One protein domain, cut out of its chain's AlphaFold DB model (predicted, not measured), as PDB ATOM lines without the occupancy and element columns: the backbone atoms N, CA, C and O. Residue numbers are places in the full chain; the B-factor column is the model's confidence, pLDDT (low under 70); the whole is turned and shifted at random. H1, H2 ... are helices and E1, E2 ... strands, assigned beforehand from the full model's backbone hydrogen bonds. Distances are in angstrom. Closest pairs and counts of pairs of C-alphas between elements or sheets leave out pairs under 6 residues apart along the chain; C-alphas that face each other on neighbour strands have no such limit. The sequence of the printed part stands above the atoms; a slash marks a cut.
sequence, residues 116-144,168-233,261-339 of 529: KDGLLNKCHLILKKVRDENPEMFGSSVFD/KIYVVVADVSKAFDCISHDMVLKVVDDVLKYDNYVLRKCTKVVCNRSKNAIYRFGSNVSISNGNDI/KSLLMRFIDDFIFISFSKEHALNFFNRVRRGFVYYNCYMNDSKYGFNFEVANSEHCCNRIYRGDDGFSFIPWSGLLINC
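Overview. This is residues 116 to 144, 168 to 233 and 261 to 339 of the 529 residues of the protein "Telomerase reverse transcriptase" of Setaria italica (UniProt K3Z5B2). The model is a loose pair of lobes: in one, a three-stranded sheet E1, E5 and E4 is covered on one face by H4, and the small hairpin E6 and E7 sits beyond the other face, near E1; in the other, H1, H2 and the long hairpin E2 and E3 are gathered more loosely, with the tip of that hairpin, residues 212 to 217, sticking out. H3 lies on the way from E1 to E2, between the two lobes. The printed part has 174 residues, with four named helices and seven named strands in the order H1, H2, E1, H3, E2, E3, E4, E5, H4, E6, E7, and the class is mixed, helices and strands. The larger sheet runs E1, E5, E4 and is antiparallel, as are the two-stranded sheets E2 and E3, and E6 and E7. The whole is loose, with a radius of gyration of the C-alphas of 21.0 A and spans of 61 by 49 by 33 A.

Along the chain. In the larger sheet, E1 is residues 170 to 175, 17.3 A long, with C-alpha 170 at (93.283, 116.015, 80.005). E5 is residues 270 to 275 and E4 is residues 262 to 267, each 17.0 A long. H4, residues 278 to 289, is 16.1 A long. E6 is residues 328 to 332 and E7 is residues 335 to 338, where C-alpha 338 is at (87.629, 120.358, 88.380). H1, residues 119 to 133, is 21.1 A long and begins with C-alpha 119 at (52.736, 113.789, 66.303). H2 is residues 135 to 138, and H3, residues 185 to 195, is 15.0 A long. E2, residues 204 to 212, is 24.9 A long, and E3, residues 217 to 226, is 24.6 A long and bends by 66 degrees at residue 223.

Arrangement. In the larger sheet E5 is the inner strand. E1 and E5 are antiparallel at 169 degrees, with N 172 and O 273 within hydrogen-bond range at 2.8 A. E5 and E4, a hairpin, stand at 173 degrees, with N 265 and O 272 at 2.9 A. H4 is on this sheet at a height of 8.5 A, over E1 and E5; it runs along the strands, at 4 degrees to E1 on the local plane. This gives two layers, a helix on one face of a sheet; the closest C-alphas of H4 and E1 are those of Lys 278 and Tyr 170, 6.1 A apart. Residues 172 to 173 of E1 also pair, antiparallel, with residues 305 to 306. The hairpin E6 and E7 has N 330 and O 337 at 2.9 A, and its closest C-alphas to E1 are those of Trp 332 and Val 173, 7.0 A apart. Farther out, the hairpin E2 and E3 stands at 155 degrees, with N 210 and O 219 at 2.9 A. The closest C-alphas of H1 and E3 are those of Leu 125 and Val 225, 7.0 A apart. H1 and H3 are close but not clearly touching, with Val 130 and Val 195 closest, their C-alphas 7.7 A apart, at a steep tilt of 51 degrees, the same way. H1 and H2 are also close but not clearly touching, with the C-alphas of Arg 131 and Phe 138 closest, at 7.1 A. H2 and H3 are only just apart, 8.3 A at the closest. H1, H3 and H4 have every O i to N i+4 pair within hydrogen-bond range; H2 is too short for such a pair.

Size, cuts and confidence. The C-alphas farthest apart are those of Asn 231 and Asp 324, 64.9 A. Residues 145 to 167 are not printed, with 27.9 A from C-alpha 144 to C-alpha 168, and residues 234 to 260 are not printed, with 45.1 A from C-alpha 233 to C-alpha 261. Of the links that are printed whole, H4 to E6 is long, with 38 residues, 290 to 327, in no named element. The mean pLDDT of the printed part is 79.0; it is under 70 at residues 116 to 118, 203 to 233 and 312 to 317.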
ATOM      1  N   LYS A 116      48.457 120.082  66.900       50.59
ATOM      2  CA  LYS A 116      47.128 119.606  67.318       50.59
ATOM      3  C   LYS A 116      47.070 118.076  67.350       50.59
ATOM      4  O   LYS A 116      46.292 117.512  68.102       50.59
ATOM      5  N   ASP A 117      47.945 117.437  66.583       56.66
ATOM      6  CA  ASP A 117      48.001 115.995  66.384       56.66
ATOM      7  C   ASP A 117      48.908 115.236  67.377       56.66
ATOM      8  O   ASP A 117      49.015 114.008  67.356       56.66
ATOM      9  N   GLY A 118      49.645 115.958  68.235       66.94
ATOM     10  CA  GLY A 118      50.626 115.355  69.147       66.94
ATOM     11  C   GLY A 118      51.711 114.521  68.448       66.94
ATOM     12  O   GLY A 118      52.422 113.782  69.126       66.94
ATOM     13  N   LEU A 119      51.850 114.620  67.119       74.56
ATOM     14  CA  LEU A 119      52.736 113.789  66.303       74.56
ATOM     15  C   LEU A 119      54.192 113.897  66.756       74.56
ATOM     16  O   LEU A 119      54.844 112.882  66.943       74.56
ATOM     17  N   LEU A 120      54.675 115.105  67.054       75.88
ATOM     18  CA  LEU A 120      56.029 115.293  67.584       75.88
ATOM     19  C   LEU A 120      56.235 114.580  68.924       75.88
ATOM     20  O   LEU A 120      57.297 114.016  69.167       75.88
ATOM     21  N   ASN A 121      55.213 114.563  69.782       77.75
ATOM     22  CA  ASN A 121      55.267 113.815  71.033       77.75
ATOM     23  C   ASN A 121      55.255 112.300  70.773       77.75
ATOM     24  O   ASN A 121      55.974 111.567  71.441       77.75
ATOM     25  N   LYS A 122      54.489 111.829  69.779       78.00
ATOM     26  CA  LYS A 122      54.514 110.428  69.328       78.00
ATOM     27  C   LYS A 122      55.910 110.045  68.813       78.00
ATOM     28  O   LYS A 122      56.481 109.091  69.326       78.00
ATOM     29  N   CYS A 123      56.503 110.833  67.912       79.81
ATOM     30  CA  CYS A 123      57.864 110.619  67.409       79.81
ATOM     31  C   CYS A 123      58.904 110.637  68.534       79.81
ATOM     32  O   CYS A 123      59.773 109.775  68.582       79.81
ATOM     33  N   HIS A 124      58.789 111.571  69.483       82.44
ATOM     34  CA  HIS A 124      59.664 111.614  70.653       82.44
ATOM     35  C   HIS A 124      59.597 110.317  71.474       82.44
ATOM     36  O   HIS A 124      60.633 109.809  71.895       82.44
ATOM     37  N   LEU A 125      58.399 109.761  71.678       81.44
ATOM     38  CA  LEU A 125      58.219 108.500  72.403       81.44
ATOM     39  C   LEU A 125      58.789 107.300  71.634       81.44
ATOM     40  O   LEU A 125      59.393 106.433  72.262       81.44
ATOM     41  N   ILE A 126      58.644 107.271  70.304       81.50
ATOM     42  CA  ILE A 126      59.253 106.241  69.441       81.50
ATOM     43  C   ILE A 126      60.774 106.300  69.554       81.50
ATOM     44  O   ILE A 126      61.395 105.308  69.915       81.50
ATOM     45  N   LEU A 127      61.371 107.474  69.334       82.00
ATOM     46  CA  LEU A 127      62.822 107.662  69.418       82.00
ATOM     47  C   LEU A 127      63.366 107.313  70.805       82.00
ATOM     48  O   LEU A 127      64.428 106.710  70.920       82.00
ATOM     49  N   LYS A 128      62.619 107.645  71.866       82.06
ATOM     50  CA  LYS A 128      62.966 107.253  73.234       82.06
ATOM     51  C   LYS A 128      63.012 105.730  73.388       82.06
ATOM     52  O   LYS A 128      63.928 105.223  74.022       82.06
ATOM     53  N   LYS A 129      62.049 105.012  72.808       78.00
ATOM     54  CA  LYS A 129      61.996 103.549  72.858       78.00
ATOM     55  C   LYS A 129      63.103 102.905  72.019       78.00
ATOM     56  O   LYS A 129      63.758 102.004  72.525       78.00
ATOM     57  N   VAL A 130      63.364 103.410  70.811       81.12
ATOM     58  CA  VAL A 130      64.478 102.951  69.958       81.12
ATOM     59  C   VAL A 130      65.818 103.121  70.671       81.12
ATOM     60  O   VAL A 130      66.643 102.217  70.643       81.12
ATOM     61  N   ARG A 131      66.009 104.245  71.370       81.81
ATOM     62  CA  ARG A 131      67.173 104.480  72.233       81.81
ATOM     63  C   ARG A 131      67.285 103.466  73.367       81.81
ATOM     64  O   ARG A 131      68.385 103.023  73.660       81.81
ATOM     65  N   ASP A 132      66.176 103.137  74.023       77.56
ATOM     66  CA  ASP A 132      66.184 102.178  75.134       77.56
ATOM     67  C   ASP A 132      66.443 100.732  74.646       77.56
ATOM     68  O   ASP A 132      66.914  99.911  75.426       77.56
ATOM     69  N   GLU A 133      66.137 100.416  73.380       78.94
ATOM     70  CA  GLU A 133      66.391  99.104  72.757       78.94
ATOM     71  C   GLU A 133      67.781  98.979  72.125       78.94
ATOM     72  O   GLU A 133      68.358  97.900  72.184       78.94
ATOM     73  N   ASN A 134      68.312 100.064  71.549       79.38
ATOM     74  CA  ASN A 134      69.603 100.094  70.849       79.38
ATOM     75  C   ASN A 134      70.453 101.297  71.322       79.38
ATOM     76  O   ASN A 134      70.604 102.284  70.585       79.38
ATOM     77  N   PRO A 135      70.960 101.293  72.572       76.44
ATOM     78  CA  PRO A 135      71.727 102.415  73.120       76.44
ATOM     79  C   PRO A 135      73.002 102.730  72.326       76.44
ATOM     80  O   PRO A 135      73.399 103.893  72.225       76.44
ATOM     81  N   GLU A 136      73.624 101.715  71.724       75.75
ATOM     82  CA  GLU A 136      74.870 101.806  70.965       75.75
ATOM     83  C   GLU A 136      74.769 102.742  69.755       75.75
ATOM     84  O   GLU A 136      75.731 103.448  69.444       75.75
ATOM     85  N   MET A 137      73.587 102.856  69.135       76.00
ATOM     86  CA  MET A 137      73.367 103.766  68.001       76.00
ATOM     87  C   MET A 137      73.517 105.245  68.373       76.00
ATOM     88  O   MET A 137      73.797 106.086  67.520       76.00
ATOM     89  N   PHE A 138      73.333 105.585  69.650       76.19
ATOM     90  CA  PHE A 138      73.442 106.957  70.139       76.19
ATOM     91  C   PHE A 138      74.857 107.294  70.636       76.19
ATOM     92  O   PHE A 138      75.138 108.463  70.936       76.19
ATOM     93  N   GLY A 139      75.755 106.302  70.673       82.50
ATOM     94  CA  GLY A 139      77.147 106.434  71.093       82.50
ATOM     95  C   GLY A 139      77.286 107.164  72.430       82.50
ATOM     96  O   GLY A 139      76.600 106.866  73.401       82.50
ATOM     97  N   SER A 140      78.135 108.190  72.465       85.62
ATOM     98  CA  SER A 140      78.397 109.013  73.658       85.62
ATOM     99  C   SER A 140      77.304 110.031  74.010       85.62
ATOM    100  O   SER A 140      77.550 110.955  74.790       85.62
ATOM    101  N   SER A 141      76.118 109.957  73.407       86.94
ATOM    102  CA  SER A 141      75.074 110.955  73.646       86.94
ATOM    103  C   SER A 141      74.462 110.799  75.038       86.94
ATOM    104  O   SER A 141      74.012 109.724  75.422       86.94
ATOM    105  N   VAL A 142      74.386 111.904  75.777       87.62
ATOM    106  CA  VAL A 142      73.706 111.992  77.074       87.62
ATOM    107  C   VAL A 142      72.434 112.829  76.928       87.62
ATOM    108  O   VAL A 142      72.428 113.869  76.266       87.62
ATOM    109  N   PHE A 143      71.331 112.372  77.527       85.50
ATOM    110  CA  PHE A 143      70.011 113.001  77.359       85.50
ATOM    111  C   PHE A 143      69.543 113.767  78.595       85.50
ATOM    112  O   PHE A 143      68.690 114.650  78.492       85.50
ATOM    113  N   ASP A 144      70.104 113.457  79.758       87.75
ATOM    114  CA  ASP A 144      69.875 114.172  81.001       87.75
ATOM    115  C   ASP A 144      71.095 114.073  81.933       87.75
ATOM    116  O   ASP A 144      72.095 113.418  81.636       87.75
ATOM    117  N   LYS A 168      97.960 113.155  85.544       90.00
ATOM    118  CA  LYS A 168      97.457 114.353  84.882       90.00
ATOM    119  C   LYS A 168      96.233 114.017  84.035       90.00
ATOM    120  O   LYS A 168      96.264 113.116  83.201       90.00
ATOM    121  N   ILE A 169      95.176 114.792  84.233       93.38
ATOM    122  CA  ILE A 169      93.911 114.649  83.518       93.38
ATOM    123  C   ILE A 169      93.895 115.643  82.365       93.38
ATOM    124  O   ILE A 169      94.285 116.799  82.525       93.38
ATOM    125  N   TYR A 170      93.426 115.206  81.205       93.56
ATOM    126  CA  TYR A 170      93.283 116.015  80.005       93.56
ATOM    127  C   TYR A 170      91.811 116.081  79.623       93.56
ATOM    128  O   TYR A 170      91.184 115.062  79.340       93.56
ATOM    129  N   VAL A 171      91.258 117.289  79.621       94.88
ATOM    130  CA  VAL A 171      89.848 117.543  79.328       94.88
ATOM    131  C   VAL A 171      89.753 118.430  78.095       94.88
ATOM    132  O   VAL A 171      90.488 119.409  77.980       94.88
ATOM    133  N   VAL A 172      88.838 118.099  77.184       94.00
ATOM    134  CA  VAL A 172      88.497 118.900  76.003       94.00
ATOM    135  C   VAL A 172      86.991 119.083  75.948       94.00
ATOM    136  O   VAL A 172      86.241 118.115  76.009       94.00
ATOM    137  N   VAL A 173      86.541 120.322  75.784       94.81
ATOM    138  CA  VAL A 173      85.127 120.673  75.653       94.81
ATOM    139  C   VAL A 173      84.936 121.548  74.427       94.81
ATOM    140  O   VAL A 173      85.663 122.526  74.229       94.81
ATOM    141  N   ALA A 174      83.942 121.214  73.611       92.75
ATOM    142  CA  ALA A 174      83.634 121.907  72.366       92.75
ATOM    143  C   ALA A 174      82.125 122.127  72.222       92.75
ATOM    144  O   ALA A 174      81.334 121.288  72.639       92.75
ATOM    145  N   ASP A 175      81.749 123.264  71.642       92.31
ATOM    146  CA  ASP A 175      80.361 123.665  71.375       92.31
ATOM    147  C   ASP A 175      80.156 123.678  69.860       92.31
ATOM    148  O   ASP A 175      80.957 124.275  69.140       92.31
ATOM    149  N   VAL A 176      79.110 123.026  69.362       89.69
ATOM    150  CA  VAL A 176      78.747 123.028  67.946       89.69
ATOM    151  C   VAL A 176      78.227 124.412  67.576       89.69
ATOM    152  O   VAL A 176      77.239 124.912  68.117       89.69
ATOM    153  N   SER A 177      78.865 125.033  66.591       88.06
ATOM    154  CA  SER A 177      78.437 126.321  66.066       88.06
ATOM    155  C   SER A 177      77.123 126.160  65.312       88.06
ATOM    156  O   SER A 177      77.043 125.421  64.336       88.06
ATOM    157  N   LYS A 178      76.086 126.875  65.766       81.75
ATOM    158  CA  LYS A 178      74.776 126.952  65.098       81.75
ATOM    159  C   LYS A 178      74.186 125.571  64.765       81.75
ATOM    160  O   LYS A 178      73.694 125.353  63.663       81.75
ATOM    161  N   ALA A 179      74.178 124.667  65.749       81.56
ATOM    162  CA  ALA A 179      73.782 123.267  65.577       81.56
ATOM    163  C   ALA A 179      72.474 123.052  64.795       81.56
ATOM    164  O   ALA A 179      72.423 122.142  63.982       81.56
ATOM    165  N   PHE A 180      71.448 123.890  64.993       80.56
ATOM    166  CA  PHE A 180      70.174 123.797  64.261       80.56
ATOM    167  C   PHE A 180      70.216 124.392  62.850       80.56
ATOM    168  O   PHE A 180      69.501 123.915  61.975       80.56
ATOM    169  N   ASP A 181      71.036 125.419  62.623       77.12
ATOM    170  CA  ASP A 181      71.108 126.095  61.325       77.12
ATOM    171  C   ASP A 181      71.955 125.287  60.334       77.12
ATOM    172  O   ASP A 181      71.783 125.422  59.130       77.12
ATOM    173  N   CYS A 182      72.866 124.452  60.838       71.19
ATOM    174  CA  CYS A 182      73.833 123.681  60.062       71.19
ATOM    175  C   CYS A 182      73.326 122.310  59.581       71.19
ATOM    176  O   CYS A 182      74.018 121.654  58.803       71.19
ATOM    177  N   ILE A 183      72.141 121.871  60.014       77.38
ATOM    178  CA  ILE A 183      71.629 120.523  59.734       77.38
ATOM    179  C   ILE A 183      71.259 120.372  58.252       77.38
ATOM    180  O   ILE A 183      70.392 121.079  57.746       77.38
ATOM    181  N   SER A 184      71.871 119.401  57.569       81.62
ATOM    182  CA  SER A 184      71.436 118.981  56.232       81.62
ATOM    183  C   SER A 184      70.175 118.121  56.331       81.62
ATOM    184  O   SER A 184      70.195 117.064  56.963       81.62
ATOM    185  N   HIS A 185      69.078 118.558  55.705       83.56
ATOM    186  CA  HIS A 185      67.816 117.814  55.717       83.56
ATOM    187  C   HIS A 185      67.942 116.441  55.047       83.56
ATOM    188  O   HIS A 185      67.410 115.472  55.576       83.56
ATOM    189  N   ASP A 186      68.709 116.331  53.961       84.81
ATOM    190  CA  ASP A 186      68.935 115.053  53.274       84.81
ATOM    191  C   ASP A 186      69.649 114.049  54.185       84.81
ATOM    192  O   ASP A 186      69.334 112.862  54.194       84.81
ATOM    193  N   MET A 187      70.592 114.532  55.000       84.06
ATOM    194  CA  MET A 187      71.279 113.698  55.984       84.06
ATOM    195  C   MET A 187      70.365 113.303  57.140       84.06
ATOM    196  O   MET A 187      70.460 112.181  57.623       84.06
ATOM    197  N   VAL A 188      69.472 114.195  57.579       85.50
ATOM    198  CA  VAL A 188      68.467 113.851  58.596       85.50
ATOM    199  C   VAL A 188      67.534 112.770  58.083       85.50
ATOM    200  O   VAL A 188      67.273 111.840  58.828       85.50
ATOM    201  N   LEU A 189      67.055 112.873  56.841       87.38
ATOM    202  CA  LEU A 189      66.178 111.858  56.254       87.38
ATOM    203  C   LEU A 189      66.867 110.492  56.219       87.38
ATOM    204  O   LEU A 189      66.304 109.543  56.741       87.38
ATOM    205  N   LYS A 190      68.129 110.426  55.775       86.69
ATOM    206  CA  LYS A 190      68.922 109.184  55.828       86.69
ATOM    207  C   LYS A 190      69.040 108.616  57.244       86.69
ATOM    208  O   LYS A 190      68.789 107.441  57.455       86.69
ATOM    209  N   VAL A 191      69.369 109.457  58.229       84.81
ATOM    210  CA  VAL A 191      69.456 109.022  59.635       84.81
ATOM    211  C   VAL A 191      68.097 108.554  60.158       84.81
ATOM    212  O   VAL A 191      68.031 107.615  60.943       84.81
ATOM    213  N   VAL A 192      67.006 109.208  59.757       84.50
ATOM    214  CA  VAL A 192      65.652 108.800  60.135       84.50
ATOM    215  C   VAL A 192      65.309 107.450  59.515       84.50
ATOM    216  O   VAL A 192      64.791 106.616  60.247       84.50
ATOM    217  N   ASP A 193      65.647 107.210  58.250       85.31
ATOM    218  CA  ASP A 193      65.426 105.925  57.571       85.31
ATOM    219  C   ASP A 193      66.253 104.794  58.216       85.31
ATOM    220  O   ASP A 193      65.752 103.689  58.416       85.31
ATOM    221  N   ASP A 194      67.491 105.083  58.634       83.00
ATOM    222  CA  ASP A 194      68.358 104.118  59.325       83.00
ATOM    223  C   ASP A 194      67.842 103.772  60.740       83.00
ATOM    224  O   ASP A 194      67.925 102.625  61.196       83.00
ATOM    225  N   VAL A 195      67.319 104.770  61.465       80.62
ATOM    226  CA  VAL A 195      66.867 104.634  62.861       80.62
ATOM    227  C   VAL A 195      65.438 104.092  62.950       80.62
ATOM    228  O   VAL A 195      65.138 103.274  63.825       80.62
ATOM    229  N   LEU A 196      64.540 104.551  62.076       82.12
ATOM    230  CA  LEU A 196      63.134 104.163  62.045       82.12
ATOM    231  C   LEU A 196      62.899 103.073  60.994       82.12
ATOM    232  O   LEU A 196      62.399 103.326  59.907       82.12
ATOM    233  N   LYS A 197      63.219 101.830  61.358       77.00
ATOM    234  CA  LYS A 197      63.175 100.666  60.452       77.00
ATOM    235  C   LYS A 197      61.780 100.238  59.972       77.00
ATOM    236  O   LYS A 197      61.690  99.336  59.145       77.00
ATOM    237  N   TYR A 198      60.703 100.796  60.525       75.88
ATOM    238  CA  TYR A 198      59.335 100.350  60.250       75.88
ATOM    239  C   TYR A 198      58.462 101.493  59.738       75.88
ATOM    240  O   TYR A 198      58.481 102.589  60.291       75.88
ATOM    241  N   ASP A 199      57.596 101.194  58.769       70.88
ATOM    242  CA  ASP A 199      56.646 102.170  58.221       70.88
ATOM    243  C   ASP A 199      55.557 102.574  59.229       70.88
ATOM    244  O   ASP A 199      54.981 103.657  59.144       70.88
ATOM    245  N   ASN A 200      55.258 101.701  60.200       72.38
ATOM    246  CA  ASN A 200      54.181 101.898  61.165       72.38
ATOM    247  C   ASN A 200      54.639 101.610  62.598       72.38
ATOM    248  O   ASN A 200      55.121 100.524  62.908       72.38
ATOM    249  N   TYR A 201      54.386 102.562  63.499       74.19
ATOM    250  CA  TYR A 201      54.639 102.424  64.933       74.19
ATOM    251  C   TYR A 201      53.333 102.513  65.723       74.19
ATOM    252  O   TYR A 201      52.653 103.542  65.721       74.19
ATOM    253  N   VAL A 202      53.001 101.454  66.460       70.62
ATOM    254  CA  VAL A 202      51.867 101.456  67.392       70.62
ATOM    255  C   VAL A 202      52.348 101.912  68.763       70.62
ATOM    256  O   VAL A 202      53.264 101.326  69.322       70.62
ATOM    257  N   LEU A 203      51.714 102.943  69.327       68.00
ATOM    258  CA  LEU A 203      52.030 103.453  70.662       68.00
ATOM    259  C   LEU A 203      50.962 103.014  71.666       68.00
ATOM    260  O   LEU A 203      49.874 103.591  71.702       68.00
ATOM    261  N   ARG A 204      51.269 102.040  72.528       68.12
ATOM    262  CA  ARG A 204      50.373 101.662  73.637       68.12
ATOM    263  C   ARG A 204      50.810 102.320  74.936       68.12
ATOM    264  O   ARG A 204      51.946 102.146  75.355       68.12
ATOM    265  N   LYS A 205      49.908 103.033  75.612       63.03
ATOM    266  CA  LYS A 205      50.172 103.567  76.956       63.03
ATOM    267  C   LYS A 205      50.109 102.427  77.972       63.03
ATOM    268  O   LYS A 205      49.029 101.911  78.237       63.03
ATOM    269  N   CYS A 206      51.236 102.075  78.577       61.31
ATOM    270  CA  CYS A 206      51.308 101.083  79.650       61.31
ATOM    271  C   CYS A 206      51.808 101.718  80.952       61.31
ATOM    272  O   CYS A 206      52.569 102.675  80.938       61.31
ATOM    273  N   THR A 207      51.373 101.224  82.107       53.97
ATOM    274  CA  THR A 207      51.849 101.731  83.404       53.97
ATOM    275  C   THR A 207      52.875 100.750  83.950       53.97
ATOM    276  O   THR A 207      52.524  99.605  84.222       53.97
ATOM    277  N   LYS A 208      54.134 101.174  84.114       59.31
ATOM    278  CA  LYS A 208      55.173 100.312  84.691       59.31
ATOM    279  C   LYS A 208      55.062 100.351  86.208       59.31
ATOM    280  O   LYS A 208      55.113 101.419  86.814       59.31
ATOM    281  N   VAL A 209      54.907  99.184  86.820       56.44
ATOM    282  CA  VAL A 209      54.885  99.027  88.274       56.44
ATOM    283  C   VAL A 209      56.197  98.378  88.691       56.44
ATOM    284  O   VAL A 209      56.488  97.261  88.278       56.44
ATOM    285  N   VAL A 210      57.011  99.086  89.471       57.91
ATOM    286  CA  VAL A 210      58.259  98.553  90.029       57.91
ATOM    287  C   VAL A 210      58.013  98.246  91.497       57.91
ATOM    288  O   VAL A 210      57.697  99.141  92.280       57.91
ATOM    289  N   CYS A 211      58.131  96.973  91.865       52.84
ATOM    290  CA  CYS A 211      58.029  96.528  93.248       52.84
ATOM    291  C   CYS A 211      59.434  96.378  93.824       52.84
ATOM    292  O   CYS A 211      60.249  95.641  93.269       52.84
ATOM    293  N   ASN A 212      59.717  97.061  94.932       51.41
ATOM    294  CA  ASN A 212      60.958  96.847  95.662       51.41
ATOM    295  C   ASN A 212      60.689  96.014  96.923       51.41
ATOM    296  O   ASN A 212      60.089  96.504  97.884       51.41
ATOM    297  N   ARG A 213      61.177  94.766  96.924       50.31
ATOM    298  CA  ARG A 213      61.036  93.823  98.045       50.31
ATOM    299  C   ARG A 213      61.763  94.282  99.315       50.31
ATOM    300  O   ARG A 213      61.320  93.931 100.398       50.31
ATOM    301  N   SER A 214      62.823  95.093  99.216       55.50
ATOM    302  CA  SER A 214      63.576  95.553 100.396       55.50
ATOM    303  C   SER A 214      62.923  96.728 101.131       55.50
ATOM    304  O   SER A 214      63.230  96.966 102.295       55.50
ATOM    305  N   LYS A 215      62.010  97.463 100.478       53.78
ATOM    306  CA  LYS A 215      61.357  98.660 101.041       53.78
ATOM    307  C   LYS A 215      59.827  98.546 101.134       53.78
ATOM    308  O   LYS A 215      59.186  99.536 101.471       53.78
ATOM    309  N   ASN A 216      59.242  97.377 100.834       51.91
ATOM    310  CA  ASN A 216      57.786  97.142 100.814       51.91
ATOM    311  C   ASN A 216      56.998  98.241 100.062       51.91
ATOM    312  O   ASN A 216      55.897  98.627 100.451       51.91
ATOM    313  N   ALA A 217      57.581  98.783  98.988       49.47
ATOM    314  CA  ALA A 217      57.041  99.931  98.267       49.47
ATOM    315  C   ALA A 217      56.766  99.582  96.799       49.47
ATOM    316  O   ALA A 217      57.628  99.052  96.091       49.47
ATOM    317  N   ILE A 218      55.553  99.914  96.353       50.69
ATOM    318  CA  ILE A 218      55.107  99.793  94.964       50.69
ATOM    319  C   ILE A 218      55.237 101.166  94.307       50.69
ATOM    320  O   ILE A 218      54.538 102.113  94.669       50.69
ATOM    321  N   TYR A 219      56.110 101.273  93.312       53.12
ATOM    322  CA  TYR A 219      56.288 102.488  92.527       53.12
ATOM    323  C   TYR A 219      55.519 102.373  91.217       53.12
ATOM    324  O   TYR A 219      55.674 101.409  90.471       53.12
ATOM    325  N   ARG A 220      54.692 103.379  90.920       45.56
ATOM    326  CA  ARG A 220      53.939 103.475  89.668       45.56
ATOM    327  C   ARG A 220      54.593 104.516  88.764       45.56
ATOM    328  O   ARG A 220      54.546 105.708  89.056       45.56
ATOM    329  N   PHE A 221      55.166 104.067  87.657       51.25
ATOM    330  CA  PHE A 221      55.694 104.917  86.599       51.25
ATOM    331  C   PHE A 221      54.639 105.063  85.502       51.25
ATOM    332  O   PHE A 221      54.086 104.080  85.003       51.25
ATOM    333  N   GLY A 222      54.310 106.312  85.177       45.81
ATOM    334  CA  GLY A 222      53.274 106.627  84.200       45.81
ATOM    335  C   GLY A 222      53.684 106.271  82.771       45.81
ATOM    336  O   GLY A 222      54.840 106.450  82.404       45.81
ATOM    337  N   SER A 223      52.699 105.805  81.995       45.22
ATOM    338  CA  SER A 223      52.675 105.691  80.525       45.22
ATOM    339  C   SER A 223      54.039 105.470  79.851       45.22
ATOM    340  O   SER A 223      54.587 106.382  79.234       45.22
ATOM    341  N   ASN A 224      54.551 104.247  79.932       53.31
ATOM    342  CA  ASN A 224      55.528 103.717  78.991       53.31
ATOM    343  C   ASN A 224      54.849 103.413  77.653       53.31
ATOM    344  O   ASN A 224      53.621 103.298  77.583       53.31
ATOM    345  N   VAL A 225      55.651 103.282  76.600       54.34
ATOM    346  CA  VAL A 225      55.155 102.943  75.272       54.34
ATOM    347  C   VAL A 225      55.765 101.640  74.780       54.34
ATOM    348  O   VAL A 225      56.986 101.523  74.718       54.34
ATOM    349  N   SER A 226      54.920 100.666  74.440       56.47
ATOM    350  CA  SER A 226      55.340  99.482  73.688       56.47
ATOM    351  C   SER A 226      55.130  99.732  72.198       56.47
ATOM    352  O   SER A 226      54.058 100.213  71.823       56.47
ATOM    353  N   ILE A 227      56.126  99.376  71.388       57.72
ATOM    354  CA  ILE A 227      56.028  99.285  69.930       57.72
ATOM    355  C   ILE A 227      55.683  97.828  69.614       57.72
ATOM    356  O   ILE A 227      56.348  96.928  70.114       57.72
ATOM    357  N   SER A 228      54.630  97.593  68.836       57.28
ATOM    358  CA  SER A 228      54.296  96.261  68.322       57.28
ATOM    359  C   SER A 228      54.241  96.316  66.804       57.28
ATOM    360  O   SER A 228      53.529  97.173  66.267       57.28
ATOM    361  N   ASN A 229      54.923  95.387  66.132       53.66
ATOM    362  CA  ASN A 229      54.617  95.073  64.740       53.66
ATOM    363  C   ASN A 229      53.234  94.426  64.684       53.66
ATOM    364  O   ASN A 229      52.813  93.764  65.631       53.66
ATOM    365  N   GLY A 230      52.506  94.698  63.604       46.59
ATOM    366  CA  GLY A 230      51.052  94.574  63.490       46.59
ATOM    367  C   GLY A 230      50.408  93.196  63.667       46.59
ATOM    368  O   GLY A 230      49.320  93.041  63.139       46.59
ATOM    369  N   ASN A 231      50.998  92.234  64.383       40.59
ATOM    370  CA  ASN A 231      50.333  90.986  64.775       40.59
ATOM    371  C   ASN A 231      50.815  90.332  66.088       40.59
ATOM    372  O   ASN A 231      50.229  89.327  66.483       40.59
ATOM    373  N   ASP A 232      51.780  90.897  66.824       42.16
ATOM    374  CA  ASP A 232      52.208  90.287  68.092       42.16
ATOM    375  C   ASP A 232      51.368  90.797  69.274       42.16
ATOM    376  O   ASP A 232      51.516  91.916  69.785       42.16
ATOM    377  N   ILE A 233      50.430  89.955  69.710       42.31
ATOM    378  CA  ILE A 233      49.816  90.031  71.036       42.31
ATOM    379  C   ILE A 233      50.770  89.327  71.995       42.31
ATOM    380  O   ILE A 233      50.856  88.111  71.931       42.31
ATOM    381  N   LYS A 261      90.473 104.250  79.277       75.06
ATOM    382  CA  LYS A 261      91.433 105.360  79.434       75.06
ATOM    383  C   LYS A 261      90.809 106.739  79.182       75.06
ATOM    384  O   LYS A 261      91.459 107.761  79.427       75.06
ATOM    385  N   SER A 262      89.573 106.779  78.682       89.50
ATOM    386  CA  SER A 262      88.871 108.009  78.328       89.50
ATOM    387  C   SER A 262      87.353 107.910  78.448       89.50
ATOM    388  O   SER A 262      86.781 106.831  78.336       89.50
ATOM    389  N   LEU A 263      86.707 109.064  78.605       93.06
ATOM    390  CA  LEU A 263      85.261 109.240  78.622       93.06
ATOM    391  C   LEU A 263      84.867 110.341  77.633       93.06
ATOM    392  O   LEU A 263      85.318 111.479  77.758       93.06
ATOM    393  N   LEU A 264      83.987 110.015  76.689       94.00
ATOM    394  CA  LEU A 264      83.346 110.972  75.788       94.00
ATOM    395  C   LEU A 264      81.861 111.073  76.138       94.00
ATOM    396  O   LEU A 264      81.170 110.058  76.215       94.00
ATOM    397  N   MET A 265      81.356 112.295  76.302       94.12
ATOM    398  CA  MET A 265      79.928 112.573  76.452       94.12
ATOM    399  C   MET A 265      79.510 113.739  75.558       94.12
ATOM    400  O   MET A 265      80.258 114.702  75.372       94.12
ATOM    401  N   ARG A 266      78.291 113.673  75.021       90.19
ATOM    402  CA  ARG A 266      77.714 114.717  74.173       90.19
ATOM    403  C   ARG A 266      76.291 115.055  74.601       90.19
ATOM    404  O   ARG A 266      75.392 114.232  74.457       90.19
ATOM    405  N   PHE A 267      76.070 116.293  75.032       84.06
ATOM    406  CA  PHE A 267      74.749 116.919  74.947       84.06
ATOM    407  C   PHE A 267      74.571 117.524  73.558       84.06
ATOM    408  O   PHE A 267      75.562 117.849  72.927       84.06
ATOM    409  N   ILE A 268      73.323 117.666  73.096       83.06
ATOM    410  CA  ILE A 268      72.893 118.224  71.789       83.06
ATOM    411  C   ILE A 268      74.020 118.896  70.978       83.06
ATOM    412  O   ILE A 268      74.412 118.367  69.939       83.06
ATOM    413  N   ASP A 269      74.530 120.028  71.467       86.81
ATOM    414  CA  ASP A 269      75.587 120.855  70.888       86.81
ATOM    415  C   ASP A 269      76.898 120.886  71.701       86.81
ATOM    416  O   ASP A 269      77.873 121.462  71.239       86.81
ATOM    417  N   ASP A 270      76.968 120.257  72.869       90.94
ATOM    418  CA  ASP A 270      78.082 120.351  73.817       90.94
ATOM    419  C   ASP A 270      78.807 119.001  73.973       90.94
ATOM    420  O   ASP A 270      78.281 118.053  74.564       90.94
ATOM    421  N   PHE A 271      80.061 118.926  73.535       92.88
ATOM    422  CA  PHE A 271      80.942 117.774  73.743       92.88
ATOM    423  C   PHE A 271      81.835 117.961  74.964       92.88
ATOM    424  O   PHE A 271      82.367 119.051  75.168       92.88
ATOM    425  N   ILE A 272      82.090 116.876  75.692       95.25
ATOM    426  CA  ILE A 272      83.182 116.760  76.657       95.25
ATOM    427  C   ILE A 272      83.930 115.447  76.458       95.25
ATOM    428  O   ILE A 272      83.325 114.383  76.356       95.25
ATOM    429  N   PHE A 273      85.252 115.533  76.435       95.38
ATOM    430  CA  PHE A 273      86.166 114.407  76.393       95.38
ATOM    431  C   PHE A 273      87.141 114.501  77.564       95.38
ATOM    432  O   PHE A 273      87.720 115.562  77.793       95.38
ATOM    433  N   ILE A 274      87.313 113.408  78.298       95.00
ATOM    434  CA  ILE A 274      88.198 113.290  79.461       95.00
ATOM    435  C   ILE A 274      89.138 112.117  79.198       95.00
ATOM    436  O   ILE A 274      88.680 111.050  78.807       95.00
ATOM    437  N   SER A 275      90.440 112.298  79.393       92.38
ATOM    438  CA  SER A 275      91.460 111.276  79.134       92.38
ATOM    439  C   SER A 275      92.654 111.441  80.071       92.38
ATOM    440  O   SER A 275      92.983 112.558  80.464       92.38
ATOM    441  N   PHE A 276      93.346 110.345  80.382       90.50
ATOM    442  CA  PHE A 276      94.656 110.374  81.055       90.50
ATOM    443  C   PHE A 276      95.838 110.401  80.064       90.50
ATOM    444  O   PHE A 276      96.982 110.599  80.460       90.50
ATOM    445  N   SER A 277      95.570 110.259  78.760       90.31
ATOM    446  CA  SER A 277      96.552 110.420  77.680       90.31
ATOM    447  C   SER A 277      96.406 111.786  77.002       90.31
ATOM    448  O   SER A 277      95.347 112.097  76.435       90.31
ATOM    449  N   LYS A 278      97.493 112.579  77.012       91.19
ATOM    450  CA  LYS A 278      97.589 113.859  76.284       91.19
ATOM    451  C   LYS A 278      97.370 113.662  74.788       91.19
ATOM    452  O   LYS A 278      96.729 114.492  74.151       91.19
ATOM    453  N   GLU A 279      97.893 112.571  74.235       90.88
ATOM    454  CA  GLU A 279      97.800 112.259  72.811       90.88
ATOM    455  C   GLU A 279      96.347 112.040  72.383       90.88
ATOM    456  O   GLU A 279      95.883 112.671  71.435       90.88
ATOM    457  N   HIS A 280      95.582 111.244  73.138       91.44
ATOM    458  CA  HIS A 280      94.161 111.025  72.850       91.44
ATOM    459  C   HIS A 280      93.357 112.326  72.924       91.44
ATOM    460  O   HIS A 280      92.539 112.606  72.048       91.44
ATOM    461  N   ALA A 281      93.617 113.159  73.938       91.56
ATOM    462  CA  ALA A 281      92.956 114.453  74.074       91.56
ATOM    463  C   ALA A 281      93.301 115.402  72.915       91.56
ATOM    464  O   ALA A 281      92.418 116.079  72.384       91.56
ATOM    465  N   LEU A 282      94.561 115.417  72.470       91.62
ATOM    466  CA  LEU A 282      95.006 116.211  71.327       91.62
ATOM    467  C   LEU A 282      94.399 115.710  70.008       91.62
ATOM    468  O   LEU A 282      93.959 116.520  69.189       91.62
ATOM    469  N   ASN A 283      94.322 114.394  69.812       91.31
ATOM    470  CA  ASN A 283      93.695 113.780  68.643       91.31
ATOM    471  C   ASN A 283      92.202 114.114  68.579       91.31
ATOM    472  O   ASN A 283      91.718 114.555  67.533       91.31
ATOM    473  N   PHE A 284      91.492 114.007  69.706       91.44
ATOM    474  CA  PHE A 284      90.096 114.423  69.804       91.44
ATOM    475  C   PHE A 284      89.926 115.918  69.505       91.44
ATOM    476  O   PHE A 284      89.113 116.287  68.656       91.44
ATOM    477  N   PHE A 285      90.733 116.782  70.132       91.12
ATOM    478  CA  PHE A 285      90.705 118.225  69.883       91.12
ATOM    479  C   PHE A 285      90.897 118.544  68.396       91.12
ATOM    480  O   PHE A 285      90.105 119.279  67.809       91.12
ATOM    481  N   ASN A 286      91.903 117.948  67.752       90.44
ATOM    482  CA  ASN A 286      92.162 118.147  66.329       90.44
ATOM    483  C   ASN A 286      91.025 117.617  65.447       90.44
ATOM    484  O   ASN A 286      90.666 118.268  64.463       90.44
ATOM    485  N   ARG A 287      90.429 116.469  65.796       90.69
ATOM    486  CA  ARG A 287      89.291 115.898  65.064       90.69
ATOM    487  C   ARG A 287      88.080 116.822  65.095       90.69
ATOM    488  O   ARG A 287      87.452 117.020  64.056       90.69
ATOM    489  N   VAL A 288      87.778 117.364  66.271       89.69
ATOM    490  CA  VAL A 288      86.644 118.254  66.535       89.69
ATOM    491  C   VAL A 288      86.880 119.638  65.928       89.69
ATOM    492  O   VAL A 288      85.977 120.182  65.299       89.69
ATOM    493  N   ARG A 289      88.117 120.150  65.979       88.38
ATOM    494  CA  ARG A 289      88.530 121.400  65.320       88.38
ATOM    495  C   ARG A 289      88.395 121.357  63.800       88.38
ATOM    496  O   ARG A 289      87.962 122.337  63.209       88.38
ATOM    497  N   ARG A 290      88.710 120.223  63.166       88.50
ATOM    498  CA  ARG A 290      88.468 120.014  61.724       88.50
ATOM    499  C   ARG A 290      86.975 120.008  61.364       88.50
ATOM    500  O   ARG A 290      86.636 120.176  60.196       88.50
ATOM    501  N   GLY A 291      86.095 119.801  62.344       86.88
ATOM    502  CA  GLY A 291      84.662 119.655  62.135       86.88
ATOM    503  C   GLY A 291      84.280 118.348  61.433       86.88
ATOM    504  O   GLY A 291      85.107 117.502  61.072       86.88
ATOM    505  N   PHE A 292      82.982 118.177  61.232       86.50
ATOM    506  CA  PHE A 292      82.383 117.051  60.526       86.50
ATOM    507  C   PHE A 292      81.756 117.570  59.230       86.50
ATOM    508  O   PHE A 292      80.540 117.728  59.129       86.50
ATOM    509  N   VAL A 293      82.618 117.853  58.244       84.25
ATOM    510  CA  VAL A 293      82.270 118.501  56.962       84.25
ATOM    511  C   VAL A 293      81.125 117.790  56.240       84.25
ATOM    512  O   VAL A 293      80.208 118.445  55.760       84.25
ATOM    513  N   TYR A 294      81.126 116.453  56.237       82.19
ATOM    514  CA  TYR A 294      80.069 115.647  55.615       82.19
ATOM    515  C   TYR A 294      78.669 115.922  56.195       82.19
ATOM    516  O   TYR A 294      77.673 115.854  55.485       82.19
ATOM    517  N   TYR A 295      78.598 116.296  57.474       79.50
ATOM    518  CA  TYR A 295      77.359 116.654  58.168       79.50
ATOM    519  C   TYR A 295      77.161 118.171  58.276       79.50
ATOM    520  O   TYR A 295      76.278 118.615  59.007       79.50
ATOM    521  N   ASN A 296      77.998 118.968  57.595       82.69
ATOM    522  CA  ASN A 296      78.027 120.428  57.687       82.69
ATOM    523  C   ASN A 296      78.126 120.942  59.141       82.69
ATOM    524  O   ASN A 296      77.626 122.011  59.483       82.69
ATOM    525  N   CYS A 297      78.761 120.161  60.020       86.19
ATOM    526  CA  CYS A 297      78.832 120.430  61.450       86.19
ATOM    527  C   CYS A 297      80.213 120.977  61.816       86.19
ATOM    528  O   CYS A 297      81.234 120.312  61.630       86.19
ATOM    529  N   TYR A 298      80.232 122.188  62.364       88.81
ATOM    530  CA  TYR A 298      81.444 122.895  62.761       88.81
ATOM    531  C   TYR A 298      81.354 123.316  64.218       88.81
ATOM    532  O   TYR A 298      80.268 123.433  64.785       88.81
ATOM    533  N   MET A 299      82.503 123.571  64.822       89.81
ATOM    534  CA  MET A 299      82.602 123.943  66.226       89.81
ATOM    535  C   MET A 299      82.769 125.449  66.386       89.81
ATOM    536  O   MET A 299      83.128 126.168  65.458       89.81
ATOM    537  N   ASN A 300      82.460 125.939  67.577       88.50
ATOM    538  CA  ASN A 300      82.530 127.337  67.932       88.50
ATOM    539  C   ASN A 300      83.896 127.668  68.540       88.50
ATOM    540  O   ASN A 300      84.161 127.360  69.703       88.50
ATOM    541  N   ASP A 301      84.724 128.380  67.777       86.81
ATOM    542  CA  ASP A 301      86.103 128.715  68.162       86.81
ATOM    543  C   ASP A 301      86.217 129.546  69.447       86.81
ATOM    544  O   ASP A 301      87.215 129.478  70.166       86.81
ATOM    545  N   SER A 302      85.165 130.295  69.790       84.31
ATOM    546  CA  SER A 302      85.116 131.112  71.009       84.31
ATOM    547  C   SER A 302      84.718 130.343  72.272       84.31
ATOM    548  O   SER A 302      84.712 130.916  73.359       84.31
ATOM    549  N   LYS A 303      84.353 129.065  72.137       87.88
ATOM    550  CA  LYS A 303      83.821 128.240  73.226       87.88
ATOM    551  C   LYS A 303      84.588 126.933  73.413       87.88
ATOM    552  O   LYS A 303      84.059 125.987  73.993       87.88
ATOM    553  N   TYR A 304      85.831 126.847  72.964       90.75
ATOM    554  CA  TYR A 304      86.670 125.711  73.340       90.75
ATOM    555  C   TYR A 304      87.074 125.793  74.811       90.75
ATOM    556  O   TYR A 304      87.269 126.870  75.362       90.75
ATOM    557  N   GLY A 305      87.187 124.645  75.471       91.81
ATOM    558  CA  GLY A 305      87.796 124.534  76.796       91.81
ATOM    559  C   GLY A 305      88.766 123.371  76.813       91.81
ATOM    560  O   GLY A 305      88.381 122.272  76.430       91.81
ATOM    561  N   PHE A 306      90.012 123.601  77.214       92.38
ATOM    562  CA  PHE A 306      91.011 122.537  77.319       92.38
ATOM    563  C   PHE A 306      92.110 122.901  78.320       92.38
ATOM    564  O   PHE A 306      92.518 124.058  78.397       92.38
ATOM    565  N   ASN A 307      92.600 121.931  79.095       92.88
ATOM    566  CA  ASN A 307      93.538 122.153  80.212       92.88
ATOM    567  C   ASN A 307      95.001 121.777  79.906       92.88
ATOM    568  O   ASN A 307      95.781 121.492  80.816       92.88
ATOM    569  N   PHE A 308      95.393 121.778  78.632       89.62
ATOM    570  CA  PHE A 308      96.745 121.436  78.190       89.62
ATOM    571  C   PHE A 308      97.223 122.322  77.044       89.62
ATOM    572  O   PHE A 308      96.445 123.013  76.397       89.62
ATOM    573  N   GLU A 309      98.528 122.303  76.798       84.19
ATOM    574  CA  GLU A 309      99.140 123.061  75.710       84.19
ATOM    575  C   GLU A 309      98.807 122.447  74.353       84.19
ATOM    576  O   GLU A 309      99.005 121.245  74.132       84.19
ATOM    577  N   VAL A 310      98.343 123.297  73.442       80.94
ATOM    578  CA  VAL A 310      97.993 122.949  72.068       80.94
ATOM    579  C   VAL A 310      98.751 123.888  71.136       80.94
ATOM    580  O   VAL A 310      98.618 125.104  71.238       80.94
ATOM    581  N   ALA A 311      99.537 123.333  70.212       74.19
ATOM    582  CA  ALA A 311     100.207 124.130  69.189       74.19
ATOM    583  C   ALA A 311      99.171 124.812  68.270       74.19
ATOM    584  O   ALA A 311      98.181 124.192  67.870       74.19
ATOM    585  N   ASN A 312      99.413 126.076  67.911       65.56
ATOM    586  CA  ASN A 312      98.544 126.889  67.046       65.56
ATOM    587  C   ASN A 312      97.130 127.125  67.622       65.56
ATOM    588  O   ASN A 312      96.138 127.083  66.888       65.56
ATOM    589  N   SER A 313      97.017 127.350  68.937       61.44
ATOM    590  CA  SER A 313      95.749 127.672  69.610       61.44
ATOM    591  C   SER A 313      95.430 129.172  69.683       61.44
ATOM    592  O   SER A 313      94.475 129.542  70.358       61.44
ATOM    593  N   GLU A 314      96.197 130.038  69.012       59.38
ATOM    594  CA  GLU A 314      96.062 131.508  69.084       59.38
ATOM    595  C   GLU A 314      94.665 132.020  68.694       59.38
ATOM    596  O   GLU A 314      94.240 133.089  69.129       59.38
ATOM    597  N   HIS A 315      93.914 131.238  67.916       58.06
ATOM    598  CA  HIS A 315      92.570 131.587  67.456       58.06
ATOM    599  C   HIS A 315      91.427 131.027  68.326       58.06
ATOM    600  O   HIS A 315      90.270 131.375  68.092       58.06
ATOM    601  N   CYS A 316      91.711 130.186  69.331       60.03
ATOM    602  CA  CYS A 316      90.688 129.590  70.198       60.03
ATOM    603  C   CYS A 316      90.638 130.294  71.562       60.03
ATOM    604  O   CYS A 316      91.633 130.340  72.284       60.03
ATOM    605  N   CYS A 317      89.462 130.773  71.978       65.62
ATOM    606  CA  CYS A 317      89.288 131.263  73.349       65.62
ATOM    607  C   CYS A 317      89.168 130.064  74.296       65.62
ATOM    608  O   CYS A 317      88.192 129.322  74.205       65.62
ATOM    609  N   ASN A 318      90.123 129.886  75.212       79.38
ATOM    610  CA  ASN A 318      90.040 128.850  76.240       79.38
ATOM    611  C   ASN A 318      89.119 129.299  77.386       79.38
ATOM    612  O   ASN A 318      89.451 130.220  78.129       79.38
ATOM    613  N   ARG A 319      87.970 128.637  77.548       86.00
ATOM    614  CA  ARG A 319      86.952 128.962  78.566       86.00
ATOM    615  C   ARG A 319      87.261 128.461  79.983       86.00
ATOM    616  O   ARG A 319      86.339 128.353  80.791       86.00
ATOM    617  N   ILE A 320      88.512 128.113  80.284       90.62
ATOM    618  CA  ILE A 320      88.901 127.700  81.636       90.62
ATOM    619  C   ILE A 320      88.627 128.825  82.631       90.62
ATOM    620  O   ILE A 320      89.032 129.970  82.439       90.62
ATOM    621  N   TYR A 321      87.974 128.460  83.726       91.25
ATOM    622  CA  TYR A 321      87.820 129.307  84.893       91.25
ATOM    623  C   TYR A 321      88.870 128.918  85.934       91.25
ATOM    624  O   TYR A 321      88.980 127.747  86.287       91.25
ATOM    625  N   ARG A 322      89.634 129.892  86.434       91.50
ATOM    626  CA  ARG A 322      90.545 129.695  87.568       91.50
ATOM    627  C   ARG A 322      89.965 130.386  88.791       91.50
ATOM    628  O   ARG A 322      89.661 131.578  88.723       91.50
ATOM    629  N   GLY A 323      89.765 129.620  89.859       87.75
ATOM    630  CA  GLY A 323      89.355 130.157  91.149       87.75
ATOM    631  C   GLY A 323      90.510 130.867  91.852       87.75
ATOM    632  O   GLY A 323      91.680 130.626  91.554       87.75
ATOM    633  N   ASP A 324      90.173 131.736  92.806       88.62
ATOM    634  CA  ASP A 324      91.162 132.404  93.663       88.62
ATOM    635  C   ASP A 324      91.861 131.401  94.618       88.62
ATOM    636  O   ASP A 324      92.904 131.702  95.186       88.62
ATOM    637  N   ASP A 325      91.309 130.190  94.754       86.00
ATOM    638  CA  ASP A 325      91.892 129.026  95.434       86.00
ATOM    639  C   ASP A 325      92.977 128.301  94.613       86.00
ATOM    640  O   ASP A 325      93.597 127.358  95.098       86.00
ATOM    641  N   GLY A 326      93.218 128.731  93.370       88.12
ATOM    642  CA  GLY A 326      94.200 128.139  92.463       88.12
ATOM    643  C   GLY A 326      93.671 126.968  91.631       88.12
ATOM    644  O   GLY A 326      94.340 126.562  90.678       88.12
ATOM    645  N   PHE A 327      92.463 126.462  91.907       90.81
ATOM    646  CA  PHE A 327      91.896 125.357  91.138       90.81
ATOM    647  C   PHE A 327      91.424 125.814  89.756       90.81
ATOM    648  O   PHE A 327      90.827 126.881  89.574       90.81
ATOM    649  N   SER A 328      91.668 124.963  88.757       93.31
ATOM    650  CA  SER A 328      91.201 125.170  87.386       93.31
ATOM    651  C   SER A 328      89.951 124.341  87.107       93.31
ATOM    652  O   SER A 328      89.915 123.134  87.346       93.31
ATOM    653  N   PHE A 329      88.939 124.980  86.531       95.12
ATOM    654  CA  PHE A 329      87.658 124.375  86.196       95.12
ATOM    655  C   PHE A 329      87.325 124.573  84.722       95.12
ATOM    656  O   PHE A 329      87.580 125.636  84.149       95.12
ATOM    657  N   ILE A 330      86.680 123.575  84.121       94.69
ATOM    658  CA  ILE A 330      86.094 123.699  82.786       94.69
ATOM    659  C   ILE A 330      84.563 123.672  82.889       94.69
ATOM    660  O   ILE A 330      84.001 122.708  83.416       94.69
ATOM    661  N   PRO A 331      83.867 124.709  82.381       94.69
ATOM    662  CA  PRO A 331      82.414 124.722  82.315       94.69
ATOM    663  C   PRO A 331      81.891 123.879  81.143       94.69
ATOM    664  O   PRO A 331      82.226 124.129  79.980       94.69
ATOM    665  N   TRP A 332      80.991 122.942  81.437       94.44
ATOM    666  CA  TRP A 332      80.295 122.114  80.448       94.44
ATOM    667  C   TRP A 332      78.816 121.950  80.812       94.44
ATOM    668  O   TRP A 332      78.477 121.512  81.909       94.44
ATOM    669  N   SER A 333      77.931 122.378  79.907       91.06
ATOM    670  CA  SER A 333      76.467 122.272  80.012       91.06
ATOM    671  C   SER A 333      75.843 122.693  81.357       91.06
ATOM    672  O   SER A 333      74.759 122.246  81.704       91.06
ATOM    673  N   GLY A 334      76.465 123.611  82.110       92.56
ATOM    674  CA  GLY A 334      75.977 124.085  83.417       92.56
ATOM    675  C   GLY A 334      76.613 123.411  84.642       92.56
ATOM    676  O   GLY A 334      76.181 123.682  85.769       92.56
ATOM    677  N   LEU A 335      77.622 122.570  84.425       95.50
ATOM    678  CA  LEU A 335      78.515 121.986  85.424       95.50
ATOM    679  C   LEU A 335      79.895 122.653  85.332       95.50
ATOM    680  O   LEU A 335      80.333 123.012  84.241       95.50
ATOM    681  N   LEU A 336      80.574 122.803  86.465       95.69
ATOM    682  CA  LEU A 336      81.996 123.128  86.557       95.69
ATOM    683  C   LEU A 336      82.739 121.870  86.969       95.69
ATOM    684  O   LEU A 336      82.452 121.301  88.019       95.69
ATOM    685  N   ILE A 337      83.675 121.449  86.134       96.12
ATOM    686  CA  ILE A 337      84.425 120.213  86.333       96.12
ATOM    687  C   ILE A 337      85.834 120.599  86.745       96.12
ATOM    688  O   ILE A 337      86.505 121.332  86.014       96.12
ATOM    689  N   ASN A 338      86.266 120.140  87.918       95.44
ATOM    690  CA  ASN A 338      87.629 120.358  88.380       95.44
ATOM    691  C   ASN A 338      88.603 119.595  87.466       95.44
ATOM    692  O   ASN A 338      88.458 118.393  87.250       95.44
ATOM    693  N   CYS A 339      89.589 120.302  86.916       93.19
ATOM    694  CA  CYS A 339      90.532 119.748  85.945       93.19
ATOM    695  C   CYS A 339      91.554 118.777  86.558       93.19
ATOM    696  O   CYS A 339      92.251 118.102  85.809       93.19
TER     697      CYS A 339